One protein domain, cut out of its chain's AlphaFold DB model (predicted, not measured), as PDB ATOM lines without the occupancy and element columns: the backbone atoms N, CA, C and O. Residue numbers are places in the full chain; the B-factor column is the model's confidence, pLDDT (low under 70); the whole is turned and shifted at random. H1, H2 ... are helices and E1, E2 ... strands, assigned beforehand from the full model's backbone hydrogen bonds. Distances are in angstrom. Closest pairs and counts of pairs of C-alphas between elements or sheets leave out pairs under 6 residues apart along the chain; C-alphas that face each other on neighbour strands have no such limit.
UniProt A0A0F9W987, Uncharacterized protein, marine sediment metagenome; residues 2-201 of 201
ATOM      1  N   ILE A   2     172.813 138.376 167.483       51.16
ATOM      2  CA  ILE A   2     173.404 139.132 166.351       51.16
ATOM      3  C   ILE A   2     172.505 140.270 165.819       51.16
ATOM      4  O   ILE A   2     172.986 141.374 165.594       51.16
ATOM      5  N   LYS A   3     171.184 140.056 165.697       40.50
ATOM      6  CA  LYS A   3     170.245 141.120 165.278       40.50
ATOM      7  C   LYS A   3     170.191 142.292 166.267       40.50
ATOM      8  O   LYS A   3     170.120 143.433 165.840       40.50
ATOM      9  N   ARG A   4     170.277 142.018 167.574       41.34
ATOM     10  CA  ARG A   4     170.236 143.046 168.629       41.34
ATOM     11  C   ARG A   4     171.474 143.945 168.571       41.34
ATOM     12  O   ARG A   4     171.337 145.157 168.646       41.34
ATOM     13  N   LEU A   5     172.650 143.351 168.340       47.97
ATOM     14  CA  LEU A   5     173.880 144.099 168.064       47.97
ATOM     15  C   LEU A   5     173.750 144.933 166.783       47.97
ATOM     16  O   LEU A   5     174.118 146.097 166.781       47.97
ATOM     17  N   TYR A   6     173.195 144.368 165.709       55.78
ATOM     18  CA  TYR A   6     173.018 145.086 164.445       55.78
ATOM     19  C   TYR A   6     172.115 146.322 164.579       55.78
ATOM     20  O   TYR A   6     172.501 147.397 164.134       55.78
ATOM     21  N   TYR A   7     170.951 146.205 165.230       54.56
ATOM     22  CA  TYR A   7     170.074 147.357 165.482       54.56
ATOM     23  C   TYR A   7     170.723 148.382 166.422       54.56
ATOM     24  O   TYR A   7     170.608 149.581 166.183       54.56
ATOM     25  N   PHE A   8     171.480 147.921 167.422       50.09
ATOM     26  CA  PHE A   8     172.245 148.787 168.318       50.09
ATOM     27  C   PHE A   8     173.314 149.600 167.567       50.09
ATOM     28  O   PHE A   8     173.375 150.818 167.710       50.09
ATOM     29  N   PHE A   9     174.106 148.958 166.701       47.47
ATOM     30  CA  PHE A   9     175.108 149.649 165.885       47.47
ATOM     31  C   PHE A   9     174.471 150.546 164.819       47.47
ATOM     32  O   PHE A   9     174.913 151.676 164.638       47.47
ATOM     33  N   LYS A  10     173.393 150.109 164.158       52.16
ATOM     34  CA  LYS A  10     172.675 150.932 163.175       52.16
ATOM     35  C   LYS A  10     172.116 152.216 163.809       52.16
ATOM     36  O   LYS A  10     172.311 153.296 163.264       52.16
ATOM     37  N   SER A  11     171.511 152.107 164.992       54.53
ATOM     38  CA  SER A  11     171.008 153.248 165.770       54.53
ATOM     39  C   SER A  11     172.112 154.222 166.206       54.53
ATOM     40  O   SER A  11     171.861 155.422 166.309       54.53
ATOM     41  N   TYR A  12     173.328 153.722 166.448       54.38
ATOM     42  CA  TYR A  12     174.468 154.538 166.872       54.38
ATOM     43  C   TYR A  12     175.091 155.344 165.719       54.38
ATOM     44  O   TYR A  12     175.595 156.443 165.942       54.38
ATOM     45  N   PHE A  13     175.048 154.816 164.489       51.88
ATOM     46  CA  PHE A  13     175.636 155.452 163.302       51.88
ATOM     47  C   PHE A  13     174.649 156.292 162.475       51.88
ATOM     48  O   PHE A  13     175.082 157.111 161.662       51.88
ATOM     49  N   GLU A  14     173.336 156.149 162.673       60.47
ATOM     50  CA  GLU A  14     172.354 157.045 162.060       60.47
ATOM     51  C   GLU A  14     172.328 158.399 162.782       60.47
ATOM     52  O   GLU A  14     172.093 158.503 163.988       60.47
ATOM     53  N   LYS A  15     172.570 159.474 162.023       53.72
ATOM     54  CA  LYS A  15     172.518 160.843 162.536       53.72
ATOM     55  C   LYS A  15     171.089 161.136 163.000       53.72
ATOM     56  O   LYS A  15     170.188 161.285 162.174       53.72
ATOM     57  N   LYS A  16     170.883 161.190 164.319       63.03
ATOM     58  CA  LYS A  16     169.554 161.410 164.893       63.03
ATOM     59  C   LYS A  16     169.013 162.770 164.440       63.03
ATOM     60  O   LYS A  16     169.749 163.760 164.467       63.03
ATOM     61  N   PRO A  17     167.745 162.838 164.019       62.44
ATOM     62  CA  PRO A  17     167.122 164.097 163.650       62.44
ATOM     63  C   PRO A  17     167.036 165.002 164.884       62.44
ATOM     64  O   PRO A  17     166.586 164.573 165.945       62.44
ATOM     65  N   GLU A  18     167.466 166.257 164.751       63.34
ATOM     66  CA  GLU A  18     167.366 167.226 165.842       63.34
ATOM     67  C   GLU A  18     165.901 167.499 166.199       63.34
ATOM     68  O   GLU A  18     165.066 167.827 165.345       63.34
ATOM     69  N   VAL A  19     165.595 167.395 167.491       64.94
ATOM     70  CA  VAL A  19     164.269 167.678 168.036       64.94
ATOM     71  C   VAL A  19     164.092 169.194 168.131       64.94
ATOM     72  O   VAL A  19     164.501 169.819 169.104       64.94
ATOM     73  N   LYS A  20     163.500 169.801 167.099       69.38
ATOM     74  CA  LYS A  20     163.168 171.241 167.092       69.38
ATOM     75  C   LYS A  20     161.905 171.569 167.892       69.38
ATOM     76  O   LYS A  20     161.708 172.710 168.297       69.38
ATOM     77  N   ASP A  21     161.041 170.577 168.083       76.62
ATOM     78  CA  ASP A  21     159.736 170.736 168.719       76.62
ATOM     79  C   ASP A  21     159.835 170.559 170.250       76.62
ATOM     80  O   ASP A  21     160.611 169.730 170.728       76.62
ATOM     81  N   PRO A  22     159.056 171.308 171.052       82.88
ATOM     82  CA  PRO A  22     159.137 171.234 172.507       82.88
ATOM     83  C   PRO A  22     158.676 169.868 173.033       82.88
ATOM     84  O   PRO A  22     157.546 169.432 172.783       82.88
ATOM     85  N   ILE A  23     159.540 169.224 173.820       88.25
ATOM     86  CA  ILE A  23     159.264 167.961 174.515       88.25
ATOM     87  C   ILE A  23     159.110 168.187 176.020       88.25
ATOM     88  O   ILE A  23     159.772 169.043 176.606       88.25
ATOM     89  N   ILE A  24     158.241 167.406 176.656       89.75
ATOM     90  CA  ILE A  24     157.937 167.481 178.088       89.75
ATOM     91  C   ILE A  24     158.279 166.139 178.724       89.75
ATOM     92  O   ILE A  24     157.861 165.096 178.220       89.75
ATOM     93  N   LYS A  25     159.024 166.163 179.833       91.62
ATOM     94  CA  LYS A  25     159.256 164.974 180.663       91.62
ATOM     95  C   LYS A  25     157.943 164.580 181.340       91.62
ATOM     96  O   LYS A  25     157.329 165.419 181.990       91.62
ATOM     97  N   VAL A  26     157.541 163.322 181.201       90.12
ATOM     98  CA  VAL A  26     156.272 162.818 181.750       90.12
ATOM     99  C   VAL A  26     156.520 161.996 183.007       90.12
ATOM    100  O   VAL A  26     155.921 162.270 184.039       90.12
ATOM    101  N   PHE A  27     157.432 161.027 182.941       91.56
ATOM    102  CA  PHE A  27     157.744 160.135 184.057       91.56
ATOM    103  C   PHE A  27     159.168 159.571 183.947       91.56
ATOM    104  O   PHE A  27     159.915 159.867 183.004       91.56
ATOM    105  N   SER A  28     159.564 158.779 184.941       91.19
ATOM    106  CA  SER A  28     160.839 158.064 184.961       91.19
ATOM    107  C   SER A  28     160.648 156.657 185.507       91.19
ATOM    108  O   SER A  28     159.952 156.494 186.502       91.19
ATOM    109  N   ILE A  29     161.276 155.670 184.872       88.44
ATOM    110  CA  ILE A  29     161.290 154.270 185.320       88.44
ATOM    111  C   ILE A  29     162.753 153.851 185.388       88.44
ATOM    112  O   ILE A  29     163.483 154.076 184.427       88.44
ATOM    113  N   GLU A  30     163.197 153.298 186.519       87.19
ATOM    114  CA  GLU A  30     164.567 152.769 186.683       87.19
ATOM    115  C   GLU A  30     165.674 153.776 186.280       87.19
ATOM    116  O   GLU A  30     166.701 153.423 185.710       87.19
ATOM    117  N   GLY A  31     165.454 155.073 186.539       85.69
ATOM    118  CA  GLY A  31     166.390 156.150 186.178       85.69
ATOM    119  C   GLY A  31     166.330 156.610 184.712       85.69
ATOM    120  O   GLY A  31     166.936 157.627 184.365       85.69
ATOM    121  N   VAL A  32     165.552 155.940 183.859       89.12
ATOM    122  CA  VAL A  32     165.311 156.329 182.464       89.12
ATOM    123  C   VAL A  32     164.167 157.338 182.394       89.12
ATOM    124  O   VAL A  32     163.079 157.119 182.925       89.12
ATOM    125  N   ASN A  33     164.408 158.467 181.726       92.62
ATOM    126  CA  ASN A  33     163.425 159.537 181.573       92.62
ATOM    127  C   ASN A  33     162.613 159.366 180.286       92.62
ATOM    128  O   ASN A  33     163.191 159.272 179.201       92.62
ATOM    129  N   TYR A  34     161.288 159.429 180.409       92.75
ATOM    130  CA  TYR A  34     160.361 159.382 179.283       92.75
ATOM    131  C   TYR A  34     159.763 160.758 179.003       92.75
ATOM    132  O   TYR A  34     159.369 161.499 179.913       92.75
ATOM    133  N   TYR A  35     159.691 161.091 177.720       91.75
ATOM    134  CA  TYR A  35     159.249 162.373 177.195       91.75
ATOM    135  C   TYR A  35     158.096 162.180 176.212       91.75
ATOM    136  O   TYR A  35     157.951 161.118 175.610       91.75
ATOM    137  N   LYS A  36     157.294 163.229 176.028       89.81
ATOM    138  CA  LYS A  36     156.314 163.344 174.941       89.81
ATOM    139  C   LYS A  36     156.443 164.698 174.257       89.81
ATOM    140  O   LYS A  36     156.910 165.658 174.874       89.81
ATOM    141  N   PHE A  37     155.984 164.804 173.015       87.81
ATOM    142  CA  PHE A  37     155.802 166.111 172.386       87.81
ATOM    143  C   PHE A  37     154.714 166.900 173.120       87.81
ATOM    144  O   PHE A  37     153.698 166.335 173.525       87.81
ATOM    145  N   LYS A  38     154.923 168.210 173.295       83.69
ATOM    146  CA  LYS A  38     153.912 169.099 173.892       83.69
ATOM    147  C   LYS A  38     152.621 169.126 173.072       83.69
ATOM    148  O   LYS A  38     151.541 169.226 173.639       83.69
ATOM    149  N   ASP A  39     152.758 169.043 171.755       78.88
ATOM    150  CA  ASP A  39     151.664 169.019 170.795       78.88
ATOM    151  C   ASP A  39     151.715 167.697 170.022       78.88
ATOM    152  O   ASP A  39     152.734 167.356 169.417       78.88
ATOM    153  N   ILE A  40     150.619 166.937 170.067       71.06
ATOM    154  CA  ILE A  40     150.529 165.613 169.444       71.06
ATOM    155  C   ILE A  40     150.585 165.690 167.914       71.06
ATOM    156  O   ILE A  40     151.063 164.756 167.275       71.06
ATOM    157  N   SER A  41     150.202 166.828 167.319       69.69
ATOM    158  CA  SER A  41     150.323 167.064 165.872       69.69
ATOM    159  C   SER A  41     151.781 167.124 165.399       69.69
ATOM    160  O   SER A  41     152.056 167.059 164.201       69.69
ATOM    161  N   LYS A  42     152.732 167.238 166.337       70.50
ATOM    162  CA  LYS A  42     154.174 167.244 166.072       70.50
ATOM    163  C   LYS A  42     154.798 165.856 166.093       70.50
ATOM    164  O   LYS A  42     155.982 165.753 165.783       70.50
ATOM    165  N   VAL A  43     154.047 164.802 166.427       73.62
ATOM    166  CA  VAL A  43     154.514 163.430 166.194       73.62
ATOM    167  C   VAL A  43     154.703 163.278 164.685       73.62
ATOM    168  O   VAL A  43     153.778 163.513 163.911       73.62
ATOM    169  N   LYS A  44     155.922 162.956 164.249       72.88
ATOM    170  CA  LYS A  44     156.280 162.966 162.824       72.88
ATOM    171  C   LYS A  44     156.274 161.565 162.227       72.88
ATOM    172  O   LYS A  44     156.533 160.579 162.914       72.88
ATOM    173  N   CYS A  45     156.070 161.532 160.911       78.50
ATOM    174  CA  CYS A  45     156.415 160.417 160.031       78.50
ATOM    175  C   CYS A  45     155.839 159.062 160.488       78.50
ATOM    176  O   CYS A  45     154.657 158.972 160.824       78.50
ATOM    177  N   GLN A  46     156.651 158.003 160.449       81.69
ATOM    178  CA  GLN A  46     156.219 156.625 160.686       81.69
ATOM    179  C   GLN A  46     155.663 156.440 162.095       81.69
ATOM    180  O   GLN A  46     154.643 155.780 162.258       81.69
ATOM    181  N   ARG A  47     156.236 157.116 163.095       87.06
ATOM    182  CA  ARG A  47     155.744 157.059 164.476       87.06
ATOM    183  C   ARG A  47     154.304 157.572 164.610       87.06
ATOM    184  O   ARG A  47     153.521 157.009 165.371       87.06
ATOM    185  N   ALA A  48     153.927 158.599 163.846       86.44
ATOM    186  CA  ALA A  48     152.550 159.100 163.818       86.44
ATOM    187  C   ALA A  48     151.584 158.096 163.172       86.44
ATOM    188  O   ALA A  48     150.478 157.903 163.675       86.44
ATOM    189  N   LEU A  49     152.015 157.437 162.093       88.50
ATOM    190  CA  LEU A  49     151.229 156.399 161.421       88.50
ATOM    191  C   LEU A  49     151.012 155.190 162.337       88.50
ATOM    192  O   LEU A  49     149.879 154.754 162.499       88.50
ATOM    193  N   THR A  50     152.056 154.723 163.027       90.00
ATOM    194  CA  THR A  50     151.933 153.642 164.016       90.00
ATOM    195  C   THR A  50     151.016 154.030 165.175       90.00
ATOM    196  O   THR A  50     150.214 153.221 165.634       90.00
ATOM    197  N   CYS A  51     151.091 155.282 165.640       89.38
ATOM    198  CA  CYS A  51     150.166 155.786 166.654       89.38
ATOM    199  C   CYS A  51     148.715 155.701 166.157       89.38
ATOM    200  O   CYS A  51     147.849 155.216 166.878       89.38
ATOM    201  N   ASN A  52     148.456 156.125 164.915       90.44
ATOM    202  CA  ASN A  52     147.134 156.051 164.292       90.44
ATOM    203  C   ASN A  52     146.632 154.601 164.192       90.44
ATOM    204  O   ASN A  52     145.498 154.327 164.575       90.44
ATOM    205  N   ASP A  53     147.491 153.664 163.784       91.75
ATOM    206  CA  ASP A  53     147.152 152.239 163.742       91.75
ATOM    207  C   ASP A  53     146.694 151.725 165.114       91.75
ATOM    208  O   ASP A  53     145.665 151.054 165.209       91.75
ATOM    209  N   PHE A  54     147.393 152.083 166.193       92.75
ATOM    210  CA  PHE A  54     146.994 151.685 167.546       92.75
ATOM    211  C   PHE A  54     145.737 152.406 168.044       92.75
ATOM    212  O   PHE A  54     144.931 151.798 168.747       92.75
ATOM    213  N   TRP A  55     145.500 153.654 167.643       91.25
ATOM    214  CA  TRP A  55     144.221 154.324 167.902       91.25
ATOM    215  C   TRP A  55     143.052 153.658 167.170       91.25
ATOM    216  O   TRP A  55     141.967 153.544 167.740       91.25
ATOM    217  N   ASN A  56     143.268 153.158 165.952       91.81
ATOM    218  CA  ASN A  56     142.268 152.371 165.227       91.81
ATOM    219  C   ASN A  56     142.019 151.020 165.907       91.81
ATOM    220  O   ASN A  56     140.874 150.592 166.033       91.81
ATOM    221  N   GLU A  57     143.062 150.353 166.406       92.81
ATOM    222  CA  GLU A  57     142.884 149.163 167.248       92.81
ATOM    223  C   GLU A  57     142.050 149.487 168.497       92.81
ATOM    224  O   GLU A  57     141.157 148.719 168.857       92.81
ATOM    225  N   LEU A  58     142.279 150.646 169.127       90.69
ATOM    226  CA  LEU A  58     141.535 151.058 170.318       90.69
ATOM    227  C   LEU A  58     140.071 151.342 169.993       90.69
ATOM    228  O   LEU A  58     139.197 150.933 170.753       90.69
ATOM    229  N   SER A  59     139.789 151.989 168.862       89.19
ATOM    230  CA  SER A  59     138.420 152.269 168.416       89.19
ATOM    231  C   SER A  59     137.660 151.002 168.014       89.19
ATOM    232  O   SER A  59     136.438 150.957 168.107       89.19
ATOM    233  N   MET A  60     138.351 149.929 167.645       88.94
ATOM    234  CA  MET A  60     137.730 148.620 167.412       88.94
ATOM    235  C   MET A  60     137.817 147.685 168.629       88.94
ATOM    236  O   MET A  60     137.256 146.592 168.597       88.94
ATOM    237  N   ARG A  61     138.518 148.099 169.697       91.94
ATOM    238  CA  ARG A  61     138.726 147.354 170.954       91.94
ATOM    239  C   ARG A  61     139.311 145.973 170.702       91.94
ATOM    240  O   ARG A  61     139.015 144.988 171.381       91.94
ATOM    241  N   THR A  62     140.136 145.888 169.670       91.19
ATOM    242  CA  THR A  62     140.678 144.633 169.183       91.19
ATOM    243  C   THR A  62     142.005 144.878 168.500       91.19
ATOM    244  O   THR A  62     142.203 145.866 167.793       91.19
ATOM    245  N   THR A  63     142.931 143.953 168.711       91.44
ATOM    246  CA  THR A  63     144.224 144.011 168.045       91.44
ATOM    247  C   THR A  63     144.125 143.383 166.663       91.44
ATOM    248  O   THR A  63     143.332 142.465 166.425       91.44
ATOM    249  N   ARG A  64     144.989 143.816 165.745       90.06
ATOM    250  CA  ARG A  64     145.080 143.207 164.415       90.06
ATOM    251  C   ARG A  64     145.365 141.705 164.484       90.06
ATOM    252  O   ARG A  64     144.778 140.936 163.729       90.06
ATOM    253  N   ASP A  65     146.232 141.284 165.405       91.25
ATOM    254  CA  ASP A  65     146.556 139.867 165.625       91.25
ATOM    255  C   ASP A  65     145.334 139.062 166.092       91.25
ATOM    256  O   ASP A  65     145.077 137.974 165.570       91.25
ATOM    257  N   PHE A  66     144.532 139.616 167.008       93.50
ATOM    258  CA  PHE A  66     143.279 138.994 167.434       93.50
ATOM    259  C   PHE A  66     142.328 138.796 166.250       93.50
ATOM    260  O   PHE A  66     141.846 137.683 166.044       93.50
ATOM    261  N   LEU A  67     142.099 139.839 165.444       93.31
ATOM    262  CA  LEU A  67     141.208 139.759 164.282       93.31
ATOM    263  C   LEU A  67     141.677 138.715 163.269       93.31
ATOM    264  O   LEU A  67     140.867 137.922 162.802       93.31
ATOM    265  N   ILE A  68     142.979 138.651 162.976       94.81
ATOM    266  CA  ILE A  68     143.541 137.641 162.066       94.81
ATOM    267  C   ILE A  68     143.295 136.222 162.594       94.81
ATOM    268  O   ILE A  68     142.977 135.314 161.825       94.81
ATOM    269  N   LYS A  69     143.472 135.991 163.898       94.62
ATOM    270  CA  LYS A  69     143.212 134.674 164.501       94.62
ATOM    271  C   LYS A  69     141.720 134.346 164.507       94.62
ATOM    272  O   LYS A  69     141.356 133.194 164.277       94.62
ATOM    273  N   HIS A  70     140.873 135.344 164.737       95.81
ATOM    274  CA  HIS A  70     139.419 135.207 164.744       95.81
ATOM    275  C   HIS A  70     138.875 134.847 163.357       95.81
ATOM    276  O   HIS A  70     138.176 133.842 163.232       95.81
ATOM    277  N   THR A  71     139.283 135.558 162.298       95.38
ATOM    278  CA  THR A  71     138.858 135.242 160.923       95.38
ATOM    279  C   THR A  71     139.309 133.847 160.501       95.38
ATOM    280  O   THR A  71     138.500 133.076 159.991       95.38
ATOM    281  N   LYS A  72     140.548 133.454 160.822       95.25
ATOM    282  CA  LYS A  72     141.047 132.086 160.586       95.25
ATOM    283  C   LYS A  72     140.253 131.019 161.340       95.25
ATOM    284  O   LYS A  72     140.047 129.919 160.822       95.25
ATOM    285  N   ALA A  73     139.830 131.303 162.572       93.88
ATOM    286  CA  ALA A  73     138.990 130.386 163.337       93.88
ATOM    287  C   ALA A  73     137.594 130.269 162.714       93.88
ATOM    288  O   ALA A  73     137.069 129.162 162.617       93.88
ATOM    289  N   MET A  74     137.027 131.375 162.229       94.06
ATOM    290  CA  MET A  74     135.748 131.374 161.522       94.06
ATOM    291  C   MET A  74     135.821 130.581 160.212       94.06
ATOM    292  O   MET A  74     135.002 129.691 159.998       94.06
ATOM    293  N   GLU A  75     136.847 130.812 159.391       92.81
ATOM    294  CA  GLU A  75     137.126 130.018 158.183       92.81
ATOM    295  C   GLU A  75     137.262 128.528 158.506       92.81
ATOM    296  O   GLU A  75     136.681 127.685 157.831       92.81
ATOM    297  N   THR A  76     137.976 128.190 159.584       91.44
ATOM    298  CA  THR A  76     138.155 126.798 160.022       91.44
ATOM    299  C   THR A  76     136.829 126.111 160.338       91.44
ATOM    300  O   THR A  76     136.666 124.943 160.006       91.44
ATOM    301  N   VAL A  77     135.877 126.816 160.956       91.31
ATOM    302  CA  VAL A  77     134.547 126.262 161.253       91.31
ATOM    303  C   VAL A  77     133.685 126.158 159.990       91.31
ATOM    304  O   VAL A  77     132.909 125.216 159.860       91.31
ATOM    305  N   LEU A  78     133.818 127.104 159.057       89.50
ATOM    306  CA  LEU A  78     133.048 127.129 157.808       89.50
ATOM    307  C   LEU A  78     133.532 126.102 156.775       89.50
ATOM    308  O   LEU A  78     132.725 125.612 155.993       89.50
ATOM    309  N   THR A  79     134.827 125.780 156.756       88.81
ATOM    310  CA  THR A  79     135.433 124.789 155.843       88.81
ATOM    311  C   THR A  79     135.483 123.377 156.450       88.81
ATOM    312  O   THR A  79     136.152 122.497 155.915       88.81
ATOM    313  N   ASP A  80     134.815 123.125 157.579       82.94
ATOM    314  CA  ASP A  80     134.733 121.771 158.134       82.94
ATOM    315  C   ASP A  80     133.885 120.875 157.212       82.94
ATOM    316  O   ASP A  80     132.679 121.074 157.059       82.94
ATOM    317  N   ASN A  81     134.534 119.887 156.588       71.06
ATOM    318  CA  ASN A  81     133.938 118.996 155.586       71.06
ATOM    319  C   ASN A  81     132.855 118.067 156.155       71.06
ATOM    320  O   ASN A  81     132.129 117.435 155.390       71.06
ATOM    321  N   THR A  82     132.769 117.935 157.481       76.12
ATOM    322  CA  THR A  82     131.832 117.004 158.120       76.12
ATOM    323  C   THR A  82     130.503 117.675 158.447       76.12
ATOM    324  O   THR A  82     129.444 117.200 158.036       76.12
ATOM    325  N   LYS A  83     130.544 118.786 159.189       82.81
ATOM    326  CA  LYS A  83     129.372 119.572 159.577       82.81
ATOM    327  C   LYS A  83     129.792 120.954 160.062       82.81
ATOM    328  O   LYS A  83     130.609 121.078 160.970       82.81
ATOM    329  N   ILE A  84     129.131 121.986 159.544       87.69
ATOM    330  CA  ILE A  84     129.298 123.353 160.043       87.69
ATOM    331  C   ILE A  84     128.702 123.453 161.454       87.69
ATOM    332  O   ILE A  84     127.503 123.251 161.671       87.69
ATOM    333  N   ASP A  85     129.549 123.780 162.427       88.88
ATOM    334  CA  ASP A  85     129.149 123.970 163.820       88.88
ATOM    335  C   ASP A  85     128.635 125.402 164.049       88.88
ATOM    336  O   ASP A  85     129.390 126.321 164.383       88.88
ATOM    337  N   ILE A  86     127.322 125.584 163.882       91.12
ATOM    338  CA  ILE A  86     126.631 126.871 164.075       91.12
ATOM    339  C   ILE A  86     126.832 127.408 165.501       91.12
ATOM    340  O   ILE A  86     126.947 128.617 165.693       91.12
ATOM    341  N   GLY A  87     126.933 126.532 166.507       92.69
ATOM    342  CA  GLY A  87     127.145 126.942 167.895       92.69
ATOM    343  C   GLY A  87     128.500 127.620 168.098       92.69
ATOM    344  O   GLY A  87     128.592 128.626 168.803       92.69
ATOM    345  N   LYS A  88     129.556 127.123 167.441       92.38
ATOM    346  CA  LYS A  88     130.871 127.790 167.437       92.38
ATOM    347  C   LYS A  88     130.842 129.121 166.691       92.38
ATOM    348  O   LYS A  88     131.446 130.074 167.175       92.38
ATOM    349  N   LEU A  89     130.136 129.203 165.561       93.12
ATOM    350  CA  LEU A  89     129.978 130.463 164.821       93.12
ATOM    351  C   LEU A  89     129.254 131.520 165.658       93.12
ATOM    352  O   LEU A  89     129.715 132.655 165.737       93.12
ATOM    353  N   PHE A  90     128.175 131.131 166.342       94.56
ATOM    354  CA  PHE A  90     127.454 132.020 167.248       94.56
ATOM    355  C   PHE A  90     128.367 132.545 168.361       94.56
ATOM    356  O   PHE A  90     128.425 133.752 168.577       94.56
ATOM    357  N   LYS A  91     129.152 131.665 169.000       94.81
ATOM    358  CA  LYS A  91     130.141 132.071 170.013       94.81
ATOM    359  C   LYS A  91     131.180 133.041 169.453       94.81
ATOM    360  O   LYS A  91     131.459 134.048 170.089       94.81
ATOM    361  N   LEU A  92     131.742 132.773 168.272       95.44
ATOM    362  CA  LEU A  92     132.707 133.676 167.633       95.44
ATOM    363  C   LEU A  92     132.094 135.053 167.336       95.44
ATOM    364  O   LEU A  92     132.763 136.064 167.531       95.44
ATOM    365  N   ASN A  93     130.834 135.111 166.905       95.81
ATOM    366  CA  ASN A  93     130.133 136.376 166.700       95.81
ATOM    367  C   ASN A  93     129.868 137.111 168.025       95.81
ATOM    368  O   ASN A  93     130.100 138.315 168.115       95.81
ATOM    369  N   GLN A  94     129.455 136.386 169.067       96.19
ATOM    370  CA  GLN A  94     129.238 136.940 170.404       96.19
ATOM    371  C   GLN A  94     130.511 137.594 170.963       96.19
ATOM    372  O   GLN A  94     130.437 138.680 171.523       96.19
ATOM    373  N   GLN A  95     131.691 137.014 170.721       95.19
ATOM    374  CA  GLN A  95     132.967 137.622 171.125       95.19
ATOM    375  C   GLN A  95     133.187 139.017 170.526       95.19
ATOM    376  O   GLN A  95     133.715 139.901 171.196       95.19
ATOM    377  N   LEU A  96     132.802 139.228 169.262       94.44
ATOM    378  CA  LEU A  96     132.908 140.546 168.633       94.44
ATOM    379  C   LEU A  96     131.886 141.524 169.218       94.44
ATOM    380  O   LEU A  96     132.222 142.687 169.413       94.44
ATOM    381  N   GLN A  97     130.679 141.055 169.541       94.19
ATOM    382  CA  GLN A  97     129.658 141.870 170.206       94.19
ATOM    383  C   GLN A  97     130.119 142.317 171.598       94.19
ATOM    384  O   GLN A  97     130.116 143.510 171.878       94.19
ATOM    385  N   GLU A  98     130.628 141.394 172.417       92.94
ATOM    386  CA  GLU A  98     131.188 141.700 173.741       92.94
ATOM    387  C   GLU A  98     132.327 142.729 173.653       92.94
ATOM    388  O   GLU A  98     132.427 143.627 174.483       92.94
ATOM    389  N   ARG A  99     133.169 142.655 172.614       91.25
ATOM    390  CA  ARG A  99     134.234 143.645 172.385       91.25
ATOM    391  C   ARG A  99     133.717 145.029 172.013       91.25
ATOM    392  O   ARG A  99     134.355 146.012 172.376       91.25
ATOM    393  N   LEU A 100     132.592 145.129 171.307       90.31
ATOM    394  CA  LEU A 100     131.972 146.423 171.001       90.31
ATOM    395  C   LEU A 100     131.397 147.098 172.254       90.31
ATOM    396  O   LEU A 100     131.308 148.324 172.286       90.31
ATOM    397  N   GLU A 101     131.051 146.320 173.280       89.81
ATOM    398  CA  GLU A 101     130.578 146.819 174.579       89.81
ATOM    399  C   GLU A 101     131.725 147.221 175.522       89.81
ATOM    400  O   GLU A 101     131.508 147.921 176.512       89.81
ATOM    401  N   MET A 102     132.968 146.830 175.213       88.56
ATOM    402  CA  MET A 102     134.144 147.261 175.964       88.56
ATOM    403  C   MET A 102     134.384 148.766 175.773       88.56
ATOM    404  O   MET A 102     134.505 149.269 174.657       88.56
ATOM    405  N   ILE A 103     134.543 149.492 176.879       83.75
ATOM    406  CA  ILE A 103     134.938 150.905 176.892       83.75
ATOM    407  C   ILE A 103     136.341 151.064 176.272       83.75
ATOM    408  O   ILE A 103     136.524 151.774 175.278       83.75
ATOM    409  N   TYR A 104     137.320 150.346 176.830       83.12
ATOM    410  CA  TYR A 104     138.712 150.311 176.382       83.12
ATOM    411  C   TYR A 104     139.297 148.901 176.443       83.12
ATOM    412  O   TYR A 104     138.919 148.084 177.284       83.12
ATOM    413  N   GLU A 105     140.274 148.642 175.580       87.25
ATOM    414  CA  GLU A 105     141.128 147.463 175.658       87.25
ATOM    415  C   GLU A 105     142.492 147.900 176.218       87.25
ATOM    416  O   GLU A 105     143.097 148.868 175.755       87.25
ATOM    417  N   THR A 106     142.930 147.217 177.273       85.81
ATOM    418  CA  THR A 106     144.086 147.593 178.095       85.81
ATOM    419  C   THR A 106     145.400 147.490 177.330       85.81
ATOM    420  O   THR A 106     146.238 148.393 177.396       85.81
ATOM    421  N   ASP A 107     145.592 146.392 176.603       88.62
ATOM    422  CA  ASP A 107     146.841 146.109 175.904       88.62
ATOM    423  C   ASP A 107     147.130 147.141 174.815       88.62
ATOM    424  O   ASP A 107     148.283 147.538 174.622       88.62
ATOM    425  N   ILE A 108     146.093 147.646 174.154       92.12
ATOM    426  CA  ILE A 108     146.208 148.703 173.154       92.12
ATOM    427  C   ILE A 108     146.659 150.030 173.782       92.12
ATOM    428  O   ILE A 108     147.449 150.747 173.170       92.12
ATOM    429  N   ILE A 109     146.260 150.347 175.017       91.00
ATOM    430  CA  ILE A 109     146.728 151.567 175.700       91.00
ATOM    431  C   ILE A 109     148.237 151.499 175.952       91.00
ATOM    432  O   ILE A 109     148.935 152.489 175.728       91.00
ATOM    433  N   TYR A 110     148.775 150.330 176.314       93.06
ATOM    434  CA  TYR A 110     150.228 150.151 176.408       93.06
ATOM    435  C   TYR A 110     150.930 150.333 175.057       93.06
ATOM    436  O   TYR A 110     152.015 150.912 175.014       93.06
ATOM    437  N   LYS A 111     150.323 149.883 173.949       93.31
ATOM    438  CA  LYS A 111     150.870 150.113 172.599       93.31
ATOM    439  C   LYS A 111     150.875 151.594 172.225       93.31
ATOM    440  O   LYS A 111     151.853 152.097 171.680       93.31
ATOM    441  N   ILE A 112     149.807 152.322 172.540       93.00
ATOM    442  CA  ILE A 112     149.760 153.772 172.318       93.00
ATOM    443  C   ILE A 112     150.832 154.457 173.177       93.00
ATOM    444  O   ILE A 112     151.600 155.277 172.672       93.00
ATOM    445  N   ALA A 113     150.958 154.065 174.448       92.62
ATOM    446  CA  ALA A 113     151.985 154.566 175.358       92.62
ATOM    447  C   ALA A 113     153.405 154.332 174.824       92.62
ATOM    448  O   ALA A 113     154.238 155.238 174.882       92.62
ATOM    449  N   SER A 114     153.697 153.150 174.273       93.88
ATOM    450  CA  SER A 114     155.028 152.841 173.741       93.88
ATOM    451  C   SER A 114     155.388 153.692 172.526       93.88
ATOM    452  O   SER A 114     156.569 153.919 172.280       93.88
ATOM    453  N   VAL A 115     154.413 154.210 171.784       92.00
ATOM    454  CA  VAL A 115     154.655 155.139 170.671       92.00
ATOM    455  C   VAL A 115     154.762 156.582 171.162       92.00
ATOM    456  O   VAL A 115     155.671 157.313 170.760       92.00
ATOM    457  N   MET A 116     153.841 156.995 172.038       90.00
ATOM    458  CA  MET A 116     153.735 158.375 172.521       90.00
ATOM    459  C   MET A 116     154.889 158.782 173.436       90.00
ATOM    460  O   MET A 116     155.321 159.937 173.386       90.00
ATOM    461  N   PHE A 117     155.379 157.858 174.266       91.75
ATOM    462  CA  PHE A 117     156.463 158.117 175.206       91.75
ATOM    463  C   PHE A 117     157.788 157.587 174.677       91.75
ATOM    464  O   PHE A 117     157.921 156.419 174.297       91.75
ATOM    465  N   PHE A 118     158.792 158.455 174.694       91.88
ATOM    466  CA  PHE A 118     160.111 158.153 174.163       91.88
ATOM    467  C   PHE A 118     161.226 158.677 175.051       91.88
ATOM    468  O   PHE A 118     161.080 159.687 175.740       91.88
ATOM    469  N   THR A 119     162.355 157.986 175.031       91.38
ATOM    470  CA  THR A 119     163.592 158.463 175.651       91.38
ATOM    471  C   THR A 119     164.325 159.417 174.706       91.38
ATOM    472  O   THR A 119     164.083 159.429 173.500       91.38
ATOM    473  N   LYS A 120     165.254 160.225 175.232       87.31
ATOM    474  CA  LYS A 120     166.085 161.117 174.395       87.31
ATOM    475  C   LYS A 120     166.959 160.363 173.393       87.31
ATOM    476  O   LYS A 120     167.394 160.952 172.407       87.31
ATOM    477  N   ASP A 121     167.207 159.084 173.647       86.38
ATOM    478  CA  ASP A 121     168.048 158.252 172.803       86.38
ATOM    479  C   ASP A 121     167.276 157.593 171.652       86.38
ATOM    480  O   ASP A 121     167.899 157.031 170.752       86.38
ATOM    481  N   GLU A 122     165.949 157.700 171.616       87.88
ATOM    482  CA  GLU A 122     165.133 157.140 170.541       87.88
ATOM    483  C   GLU A 122     165.155 157.982 169.260       87.88
ATOM    484  O   GLU A 122     165.217 159.212 169.286       87.88
ATOM    485  N   ASN A 123     165.012 157.311 168.114       84.94
ATOM    486  CA  ASN A 123     164.667 157.990 166.871       84.94
ATOM    487  C   ASN A 123     163.207 158.453 166.943       84.94
ATOM    488  O   ASN A 123     162.299 157.634 166.998       84.94
ATOM    489  N   ILE A 124     162.964 159.760 166.935       84.31
ATOM    490  CA  ILE A 124     161.610 160.320 167.059       84.31
ATOM    491  C   ILE A 124     160.780 160.275 165.765       84.31
ATOM    492  O   ILE A 124     159.575 160.518 165.819       84.31
ATOM    493  N   LEU A 125     161.399 160.010 164.608       84.19
ATOM    494  CA  LEU A 125     160.712 159.960 163.307       84.19
ATOM    495  C   LEU A 125     160.228 158.550 162.951       84.19
ATOM    496  O   LEU A 125     159.246 158.406 162.220       84.19
ATOM    497  N   ASP A 126     160.914 157.535 163.472       85.06
ATOM    498  CA  ASP A 126     160.645 156.124 163.213       85.06
ATOM    499  C   ASP A 126     160.310 155.383 164.513       85.06
ATOM    500  O   ASP A 126     160.762 155.741 165.607       85.06
ATOM    501  N   TYR A 127     159.458 154.371 164.417       88.88
ATOM    502  CA  TYR A 127     159.082 153.534 165.544       88.88
ATOM    503  C   TYR A 127     159.752 152.167 165.418       88.88
ATOM    504  O   TYR A 127     159.438 151.386 164.526       88.88
ATOM    505  N   ASP A 128     160.667 151.871 166.342       89.81
ATOM    506  CA  ASP A 128     161.277 150.548 166.439       89.81
ATOM    507  C   ASP A 128     160.336 149.604 167.202       89.81
ATOM    508  O   ASP A 128     160.147 149.732 168.415       89.81
ATOM    509  N   ASP A 129     159.761 148.638 166.485       88.56
ATOM    510  CA  ASP A 129     158.837 147.649 167.042       88.56
ATOM    511  C   ASP A 129     159.440 146.811 168.178       88.56
ATOM    512  O   ASP A 129     158.715 146.407 169.093       88.56
ATOM    513  N   LEU A 130     160.744 146.507 168.137       90.81
ATOM    514  CA  LEU A 130     161.402 145.713 169.178       90.81
ATOM    515  C   LEU A 130     161.517 146.525 170.462       90.81
ATOM    516  O   LEU A 130     161.106 146.048 171.520       90.81
ATOM    517  N   LEU A 131     161.997 147.765 170.356       91.38
ATOM    518  CA  LEU A 131     162.054 148.677 171.497       91.38
ATOM    519  C   LEU A 131     160.650 148.972 172.038       91.38
ATOM    520  O   LEU A 131     160.437 149.052 173.245       91.38
ATOM    521  N   GLY A 132     159.675 149.098 171.142       92.12
ATOM    522  CA  GLY A 132     158.266 149.233 171.475       92.12
ATOM    523  C   GLY A 132     157.758 148.117 172.384       92.12
ATOM    524  O   GLY A 132     157.156 148.394 173.420       92.12
ATOM    525  N   ARG A 133     158.048 146.858 172.038       93.06
ATOM    526  CA  ARG A 133     157.691 145.690 172.861       93.06
ATOM    527  C   ARG A 133     158.404 145.696 174.208       93.06
ATOM    528  O   ARG A 133     157.748 145.491 175.221       93.06
ATOM    529  N   GLU A 134     159.701 146.006 174.229       94.19
ATOM    530  CA  GLU A 134     160.462 146.129 175.480       94.19
ATOM    531  C   GLU A 134     159.850 147.200 176.407       94.19
ATOM    532  O   GLU A 134     159.721 146.973 177.611       94.19
ATOM    533  N   LYS A 135     159.387 148.334 175.855       93.56
ATOM    534  CA  LYS A 135     158.660 149.368 176.615       93.56
ATOM    535  C   LYS A 135     157.318 148.870 177.147       93.56
ATOM    536  O   LYS A 135     157.011 149.113 178.308       93.56
ATOM    537  N   ILE A 136     156.530 148.169 176.332       93.81
ATOM    538  CA  ILE A 136     155.245 147.593 176.766       93.81
ATOM    539  C   ILE A 136     155.459 146.626 177.935       93.81
ATOM    540  O   ILE A 136     154.753 146.715 178.938       93.81
ATOM    541  N   ASP A 137     156.445 145.736 177.834       93.56
ATOM    542  CA  ASP A 137     156.753 144.766 178.887       93.56
ATOM    543  C   ASP A 137     157.210 145.451 180.179       93.56
ATOM    544  O   ASP A 137     156.797 145.046 181.270       93.56
ATOM    545  N   LEU A 138     158.014 146.515 180.056       92.81
ATOM    546  CA  LEU A 138     158.429 147.350 181.180       92.81
ATOM    547  C   LEU A 138     157.229 148.020 181.857       92.81
ATOM    548  O   LEU A 138     157.103 147.943 183.076       92.81
ATOM    549  N   PHE A 139     156.333 148.639 181.088       92.19
ATOM    550  CA  PHE A 139     155.141 149.301 181.624       92.19
ATOM    551  C   PHE A 139     154.243 148.305 182.358       92.19
ATOM    552  O   PHE A 139     153.942 148.498 183.530       92.19
ATOM    553  N   LYS A 140     153.945 147.163 181.726       90.06
ATOM    554  CA  LYS A 140     153.183 146.082 182.365       90.06
ATOM    555  C   LYS A 140     153.874 145.527 183.613       90.06
ATOM    556  O   LYS A 140     153.196 145.008 184.492       90.06
ATOM    557  N   ARG A 141     155.212 145.551 183.688       90.12
ATOM    558  CA  ARG A 141     155.951 145.143 184.895       90.12
ATOM    559  C   ARG A 141     155.734 146.132 186.031       90.12
ATOM    560  O   ARG A 141     155.422 145.680 187.125       90.12
ATOM    561  N   GLN A 142     155.841 147.432 185.759       88.19
ATOM    562  CA  GLN A 142     155.558 148.467 186.761       88.19
ATOM    563  C   GLN A 142     154.139 148.330 187.318       88.19
ATOM    564  O   GLN A 142     153.945 148.394 188.525       88.19
ATOM    565  N   ASP A 143     153.169 148.028 186.459       83.69
ATOM    566  CA  ASP A 143     151.785 147.814 186.883       83.69
ATOM    567  C   ASP A 143     151.557 146.535 187.690       83.69
ATOM    568  O   ASP A 143     150.654 146.488 188.510       83.69
ATOM    569  N   ARG A 144     152.371 145.488 187.506       81.88
ATOM    570  CA  ARG A 144     152.304 144.285 188.356       81.88
ATOM    571  C   ARG A 144     152.933 144.495 189.730       81.88
ATOM    572  O   ARG A 144     152.543 143.822 190.678       81.88
ATOM    573  N   GLU A 145     153.946 145.351 189.807       80.00
ATOM    574  CA  GLU A 145     154.620 145.710 191.059       80.00
ATOM    575  C   GLU A 145     153.780 146.697 191.888       80.00
ATOM    576  O   GLU A 145     153.929 146.764 193.107       80.00
ATOM    577  N   ASP A 146     152.862 147.414 191.240       75.00
ATOM    578  CA  ASP A 146     151.873 148.286 191.863       75.00
ATOM    579  C   ASP A 146     150.521 147.563 192.000       75.00
ATOM    580  O   ASP A 146     149.759 147.454 191.043       75.00
ATOM    581  N   GLU A 147     150.176 147.111 193.209       64.81
ATOM    582  CA  GLU A 147     148.921 146.384 193.491       64.81
ATOM    583  C   GLU A 147     147.642 147.112 193.026       64.81
ATOM    584  O   GLU A 147     146.581 146.492 192.923       64.81
ATOM    585  N   ARG A 148     147.710 148.423 192.758       64.50
ATOM    586  CA  ARG A 148     146.571 149.241 192.319       64.50
ATOM    587  C   ARG A 148     146.629 149.646 190.849       64.50
ATOM    588  O   ARG A 148     145.753 150.399 190.428       64.50
ATOM    589  N   MET A 149     147.614 149.178 190.074       70.81
ATOM    590  CA  MET A 149     147.845 149.609 188.682       70.81
ATOM    591  C   MET A 149     147.979 151.145 188.577       70.81
ATOM    592  O   MET A 149     147.524 151.781 187.621       70.81
ATOM    593  N   GLY A 150     148.550 151.776 189.606       74.25
ATOM    594  CA  GLY A 150     148.649 153.227 189.730       74.25
ATOM    595  C   GLY A 150     149.541 153.861 188.664       74.25
ATOM    596  O   GLY A 150     149.279 154.996 188.257       74.25
ATOM    597  N   PHE A 151     150.536 153.139 188.139       83.06
ATOM    598  CA  PHE A 151     151.316 153.604 186.989       83.06
ATOM    599  C   PHE A 151     150.446 153.712 185.727       83.06
ATOM    600  O   PHE A 151     150.401 154.778 185.097       83.06
ATOM    601  N   PHE A 152     149.682 152.674 185.395       82.94
ATOM    602  CA  PHE A 152     148.750 152.685 184.278       82.94
ATOM    603  C   PHE A 152     147.726 153.804 184.435       82.94
ATOM    604  O   PHE A 152     147.588 154.618 183.526       82.94
ATOM    605  N   PHE A 153     147.047 153.910 185.579       78.19
ATOM    606  CA  PHE A 153     145.985 154.905 185.769       78.19
ATOM    607  C   PHE A 153     146.500 156.327 185.902       78.19
ATOM    608  O   PHE A 153     146.124 157.212 185.126       78.19
ATOM    609  N   GLY A 154     147.385 156.547 186.870       77.69
ATOM    610  CA  GLY A 154     147.886 157.869 187.217       77.69
ATOM    611  C   GLY A 154     148.757 158.474 186.123       77.69
ATOM    612  O   GLY A 154     148.780 159.698 185.975       77.69
ATOM    613  N   THR A 155     149.436 157.633 185.333       84.31
ATOM    614  CA  THR A 155     150.395 158.091 184.322       84.31
ATOM    615  C   THR A 155     149.920 157.823 182.902       84.31
ATOM    616  O   THR A 155     149.709 158.784 182.159       84.31
ATOM    617  N   LEU A 156     149.764 156.560 182.493       87.75
ATOM    618  CA  LEU A 156     149.536 156.217 181.083       87.75
ATOM    619  C   LEU A 156     148.134 156.610 180.613       87.75
ATOM    620  O   LEU A 156     147.992 157.438 179.714       87.75
ATOM    621  N   PHE A 157     147.108 156.063 181.256       85.81
ATOM    622  CA  PHE A 157     145.701 156.263 180.934       85.81
ATOM    623  C   PHE A 157     145.342 157.746 180.966       85.81
ATOM    624  O   PHE A 157     144.871 158.295 179.970       85.81
ATOM    625  N   LYS A 158     145.671 158.436 182.064       84.88
ATOM    626  CA  LYS A 158     145.422 159.875 182.211       84.88
ATOM    627  C   LYS A 158     146.142 160.717 181.158       84.88
ATOM    628  O   LYS A 158     145.587 161.709 180.690       84.88
ATOM    629  N   SER A 159     147.361 160.340 180.770       86.00
ATOM    630  CA  SER A 159     148.124 161.070 179.750       86.00
ATOM    631  C   SER A 159     147.620 160.855 178.325       86.00
ATOM    632  O   SER A 159     147.895 161.710 177.481       86.00
ATOM    633  N   ILE A 160     146.960 159.725 178.054       86.88
ATOM    634  CA  ILE A 160     146.516 159.310 176.716       86.88
ATOM    635  C   ILE A 160     145.045 159.661 176.489       86.88
ATOM    636  O   ILE A 160     144.722 160.298 175.491       86.88
ATOM    637  N   ILE A 161     144.163 159.259 177.404       83.44
ATOM    638  CA  ILE A 161     142.708 159.426 177.281       83.44
ATOM    639  C   ILE A 161     142.257 160.809 177.771       83.44
ATOM    640  O   ILE A 161     141.296 161.367 177.249       83.44
ATOM    641  N   GLY A 162     142.984 161.400 178.726       77.62
ATOM    642  CA  GLY A 162     142.538 162.607 179.416       77.62
ATOM    643  C   GLY A 162     141.500 162.276 180.492       77.62
ATOM    644  O   GLY A 162     140.732 161.332 180.358       77.62
ATOM    645  N   SER A 163     141.545 163.020 181.599       62.59
ATOM    646  CA  SER A 163     140.793 162.786 182.843       62.59
ATOM    647  C   SER A 163     139.389 162.200 182.641       62.59
ATOM    648  O   SER A 163     138.520 162.848 182.068       62.59
ATOM    649  N   THR A 164     139.162 161.005 183.178       56.06
ATOM    650  CA  THR A 164     137.832 160.423 183.362       56.06
ATOM    651  C   THR A 164     137.443 160.578 184.823       56.06
ATOM    652  O   THR A 164     138.232 160.206 185.687       56.06
ATOM    653  N   ASP A 165     136.227 161.038 185.108       61.81
ATOM    654  CA  ASP A 165     135.622 161.080 186.456       61.81
ATOM    655  C   ASP A 165     135.392 159.678 187.076       61.81
ATOM    656  O   ASP A 165     134.613 159.504 188.011       61.81
ATOM    657  N   MET A 166     136.043 158.651 186.531       65.25
ATOM    658  CA  MET A 166     135.965 157.270 186.974       65.25
ATOM    659  C   MET A 166     136.931 157.062 188.137       65.25
ATOM    660  O   MET A 166     138.080 157.501 188.076       65.25
ATOM    661  N   SER A 167     136.478 156.386 189.192       73.62
ATOM    662  CA  SER A 167     137.365 156.053 190.301       73.62
ATOM    663  C   SER A 167     138.439 155.057 189.845       73.62
ATOM    664  O   SER A 167     138.164 154.166 189.036       73.62
ATOM    665  N   ASP A 168     139.651 155.160 190.403       72.19
ATOM    666  CA  ASP A 168     140.752 154.227 190.108       72.19
ATOM    667  C   ASP A 168     140.330 152.760 190.321       72.19
ATOM    668  O   ASP A 168     140.749 151.859 189.597       72.19
ATOM    669  N   LYS A 169     139.439 152.514 191.293       74.94
ATOM    670  CA  LYS A 169     138.922 151.180 191.624       74.94
ATOM    671  C   LYS A 169     137.993 150.616 190.546       74.94
ATOM    672  O   LYS A 169     138.081 149.426 190.226       74.94
ATOM    673  N   ASP A 170     137.104 151.440 189.997       77.62
ATOM    674  CA  ASP A 170     136.181 151.007 188.941       77.62
ATOM    675  C   ASP A 170     136.953 150.696 187.659       77.62
ATOM    676  O   ASP A 170     136.709 149.676 187.012       77.62
ATOM    677  N   LEU A 171     137.958 151.516 187.350       77.62
ATOM    678  CA  LEU A 171     138.805 151.317 186.182       77.62
ATOM    679  C   LEU A 171     139.712 150.077 186.333       77.62
ATOM    680  O   LEU A 171     139.826 149.293 185.389       77.62
ATOM    681  N   ALA A 172     140.262 149.819 187.528       79.94
ATOM    682  CA  ALA A 172     140.986 148.579 187.857       79.94
ATOM    683  C   ALA A 172     140.132 147.327 187.650       79.94
ATOM    684  O   ALA A 172     140.566 146.343 187.036       79.94
ATOM    685  N   THR A 173     138.891 147.377 188.129       82.94
ATOM    686  CA  THR A 173     137.930 146.282 187.969       82.94
ATOM    687  C   THR A 173     137.620 146.065 186.491       82.94
ATOM    688  O   THR A 173     137.714 144.941 185.996       82.94
ATOM    689  N   TYR A 174     137.330 147.146 185.764       84.06
ATOM    690  CA  TYR A 174     137.041 147.112 184.336       84.06
ATOM    691  C   TYR A 174     138.185 146.484 183.523       84.06
ATOM    692  O   TYR A 174     137.947 145.590 182.711       84.06
ATOM    693  N   MET A 175     139.436 146.884 183.768       82.38
ATOM    694  CA  MET A 175     140.595 146.308 183.075       82.38
ATOM    695  C   MET A 175     140.777 144.822 183.368       82.38
ATOM    696  O   MET A 175     141.070 144.046 182.457       82.38
ATOM    697  N   THR A 176     140.587 144.423 184.626       85.00
ATOM    698  CA  THR A 176     140.687 143.019 185.038       85.00
ATOM    699  C   THR A 176     139.673 142.172 184.275       85.00
ATOM    700  O   THR A 176     140.039 141.163 183.669       85.00
ATOM    701  N   VAL A 177     138.416 142.621 184.227       87.94
ATOM    702  CA  VAL A 177     137.351 141.956 183.465       87.94
ATOM    703  C   VAL A 177     137.675 141.949 181.968       87.94
ATOM    704  O   VAL A 177     137.603 140.899 181.333       87.94
ATOM    705  N   GLY A 178     138.119 143.070 181.395       88.50
ATOM    706  CA  GLY A 178     138.499 143.154 179.980       88.50
ATOM    707  C   GLY A 178     139.646 142.208 179.591       88.50
ATOM    708  O   GLY A 178     139.628 141.604 178.512       88.50
ATOM    709  N   SER A 179     140.622 142.020 180.483       86.62
ATOM    710  CA  SER A 179     141.720 141.065 180.299       86.62
ATOM    711  C   SER A 179     141.233 139.612 180.354       86.62
ATOM    712  O   SER A 179     141.630 138.785 179.524       86.62
ATOM    713  N   GLN A 180     140.313 139.302 181.273       90.44
ATOM    714  CA  GLN A 180     139.680 137.983 181.366       90.44
ATOM    715  C   GLN A 180     138.856 137.659 180.114       90.44
ATOM    716  O   GLN A 180     139.026 136.580 179.544       90.44
ATOM    717  N   ILE A 181     138.048 138.610 179.626       92.19
ATOM    718  CA  ILE A 181     137.296 138.491 178.364       92.19
ATOM    719  C   ILE A 181     138.256 138.165 177.217       92.19
ATOM    720  O   ILE A 181     138.075 137.178 176.501       92.19
ATOM    721  N   THR A 182     139.335 138.940 177.079       91.56
ATOM    722  CA  THR A 182     140.336 138.710 176.027       91.56
ATOM    723  C   THR A 182     140.971 137.324 176.131       91.56
ATOM    724  O   THR A 182     141.136 136.648 175.112       91.56
ATOM    725  N   THR A 183     141.279 136.870 177.344       92.50
ATOM    726  CA  THR A 183     141.869 135.549 177.593       92.50
ATOM    727  C   THR A 183     140.923 134.419 177.185       92.50
ATOM    728  O   THR A 183     141.326 133.513 176.451       92.50
ATOM    729  N   GLU A 184     139.653 134.480 177.585       94.81
ATOM    730  CA  GLU A 184     138.659 133.455 177.241       94.81
ATOM    731  C   GLU A 184     138.325 133.442 175.741       94.81
ATOM    732  O   GLU A 184     138.188 132.373 175.128       94.81
ATOM    733  N   HIS A 185     138.282 134.615 175.102       95.31
ATOM    734  CA  HIS A 185     138.122 134.714 173.648       95.31
ATOM    735  C   HIS A 185     139.281 134.035 172.917       95.31
ATOM    736  O   HIS A 185     139.065 133.172 172.061       95.31
ATOM    737  N   LEU A 186     140.519 134.368 173.292       94.38
ATOM    738  CA  LEU A 186     141.727 133.791 172.700       94.38
ATOM    739  C   LEU A 186     141.826 132.282 172.931       94.38
ATOM    740  O   LEU A 186     142.238 131.553 172.026       94.38
ATOM    741  N   LYS A 187     141.422 131.788 174.102       95.25
ATOM    742  CA  LYS A 187     141.361 130.352 174.411       95.25
ATOM    743  C   LYS A 187     140.372 129.622 173.507       95.25
ATOM    744  O   LYS A 187     140.694 128.558 172.973       95.25
ATOM    745  N   THR A 188     139.200 130.210 173.279       94.31
ATOM    746  CA  THR A 188     138.195 129.665 172.354       94.31
ATOM    747  C   THR A 188     138.746 129.591 170.930       94.31
ATOM    748  O   THR A 188     138.715 128.526 170.313       94.31
ATOM    749  N   ILE A 189     139.325 130.689 170.437       94.94
ATOM    750  CA  ILE A 189     139.955 130.764 169.111       94.94
ATOM    751  C   ILE A 189     141.070 129.717 168.978       94.94
ATOM    752  O   ILE A 189     141.094 128.945 168.022       94.94
ATOM    753  N   SER A 190     141.952 129.624 169.972       93.94
ATOM    754  CA  SER A 190     143.075 128.678 169.974       93.94
ATOM    755  C   SER A 190     142.603 127.225 169.961       93.94
ATOM    756  O   SER A 190     143.180 126.391 169.264       93.94
ATOM    757  N   THR A 191     141.518 126.920 170.676       93.44
ATOM    758  CA  THR A 191     140.909 125.583 170.691       93.44
ATOM    759  C   THR A 191     140.374 125.197 169.313       93.44
ATOM    760  O   THR A 191     140.553 124.060 168.880       93.44
ATOM    761  N   ILE A 192     139.738 126.134 168.602       91.06
ATOM    762  CA  ILE A 192     139.235 125.911 167.239       91.06
ATOM    763  C   ILE A 192     140.400 125.665 166.275       91.06
ATOM    764  O   ILE A 192     140.397 124.674 165.547       91.06
ATOM    765  N   LEU A 193     141.424 126.521 166.316       91.12
ATOM    766  CA  LEU A 193     142.581 126.425 165.421       91.12
ATOM    767  C   LEU A 193     143.412 125.154 165.659       91.12
ATOM    768  O   LEU A 193     143.896 124.550 164.705       91.12
ATOM    769  N   SER A 194     143.537 124.705 166.910       89.50
ATOM    770  CA  SER A 194     144.307 123.497 167.247       89.50
ATOM    771  C   SER A 194     143.654 122.213 166.727       89.50
ATOM    772  O   SER A 194     144.356 121.286 166.330       89.50
ATOM    773  N   LYS A 195     142.316 122.154 166.671       76.44
ATOM    774  CA  LYS A 195     141.591 120.980 166.154       76.44
ATOM    775  C   LYS A 195     141.838 120.737 164.667       76.44
ATOM    776  O   LYS A 195     141.917 119.584 164.260       76.44
ATOM    777  N   LYS A 196     142.012 121.794 163.869       63.84
ATOM    778  CA  LYS A 196     142.359 121.666 162.447       63.84
ATOM    779  C   LYS A 196     143.719 120.998 162.259       63.84
ATOM    780  O   LYS A 196     143.821 120.069 161.471       63.84
ATOM    781  N   ASN A 197     144.717 121.415 163.038       61.50
ATOM    782  CA  ASN A 197     146.067 120.850 162.961       61.50
ATOM    783  C   ASN A 197     146.110 119.364 163.351       61.50
ATOM    784  O   ASN A 197     146.940 118.631 162.830       61.50
ATOM    785  N   ALA A 198     145.217 118.916 164.239       58.81
ATOM    786  CA  ALA A 198     145.096 117.506 164.616       58.81
ATOM    787  C   ALA A 198     144.354 116.645 163.574       58.81
ATOM    788  O   ALA A 198     144.521 115.434 163.575       58.81
ATOM    789  N   MET A 199     143.535 117.250 162.705       53.41
ATOM    790  CA  MET A 199     142.794 116.553 161.639       53.41
ATOM    791  C   MET A 199     143.537 116.535 160.293       53.41
ATOM    792  O   MET A 199     143.078 115.897 159.352       53.41
ATOM    793  N   SER A 200     144.658 117.252 160.186       49.72
ATOM    794  CA  SER A 200     145.504 117.334 158.988       49.72
ATOM    795  C   SER A 200     146.779 116.476 159.065       49.72
ATOM    796  O   SER A 200     147.713 116.738 158.307       49.72
ATOM    797  N   VAL A 201     146.838 115.509 159.990       41.59
ATOM    798  CA  VAL A 201     147.915 114.506 160.128       41.59
ATOM    799  C   VAL A 201     147.367 113.129 159.788       41.59
ATOM    800  O   VAL A 201     146.256 112.823 160.272       41.59
TER     801      VAL A 201
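What this domain is: This is residues 2 to 201 of the 201 residues of an uncharacterized protein of marine sediment metagenome (UniProt A0A0F9W987). Two helical parts joined side to side make this model: in one, H2, H6 and H7 pack round the short helix H5, and in the other the helical hairpin H3 and H4 packs beside the far half of the long helix H8. H8 begins near H7, passes one end of H5 and runs out along H3 and H4, while the strand hairpin E1 and E2 sits by H5 and H7, and H1 is set off from the other helices. The 200 printed residues hold eight named helices and two named strands, in the order H1, E1, E2, then H2 to H8; the sheet, E1 - E2, is antiparallel and the class is mostly helix. The whole is only just loose, close to compact, with a radius of gyration of the C-alphas of 20.0 A and spans of 62 by 45 by 31 A.

Where its parts are: Find C-alpha 2 at (173.404, 139.132, 166.351), where H1 begins; it runs to residue 13. Next come E1, residues 23 to 29, and E2, residues 32 to 37. Then read H2, residues 45 to 60, 23.3 A long; H3, residues 64 to 78, 21.1 A; and H4, residues 86 to 101, 22.9 A. H5, residues 106 to 116, starts at C-alpha 106 at (144.086, 147.593, 178.095). H6, residues 129 to 145, is 24.5 A long; H7 is residues 150 to 161; H8, residues 168 to 199, covers 47.3 A and ends at C-alpha 199 at (142.794, 116.553, 161.639).

How they stand to each other: Start at the hub, H5. It touches H2 at Ile 112 and Phe 54, their closest C-alphas, 5.9 A, at a shallow tilt of 17 degrees, opposite ways. It touches H6 at a steep tilt of 56 degrees, with the closest C-alphas, Ser 114 and Gly 132, 5.4 A apart. Residues 156 to 160 of H7 touch H5, closest at the C-alphas of Leu 156 and Ala 113, 6.4 A. Go on to H3, H4 and H8, an up-and-down bundle, each helix running against the one before. H8 touches H3 with residues 186 to 196 alone, closest at the C-alphas of Leu 193 and Ala 73, 5.7 A. In the hairpin E1 and E2, look at N 24 and O 36, 2.8 A, within hydrogen-bond range. Every O i to N i+4 pair is within that range in H1, H2, H3, H5 and H6, against 11 of 12 in H4, 6 of 8 in H7 and 26 of 28 in H8.

The domain as a whole: The C-alphas of Lys 20 and Thr 82 are the two farthest apart, 63.3 A. The printed part has no cut. The link from H5 to H6, residues 117 to 128, is long. Confidence is under 70 at residues 2 to 20, 41, 147 to 148, 163 to 166 and 196 to 201.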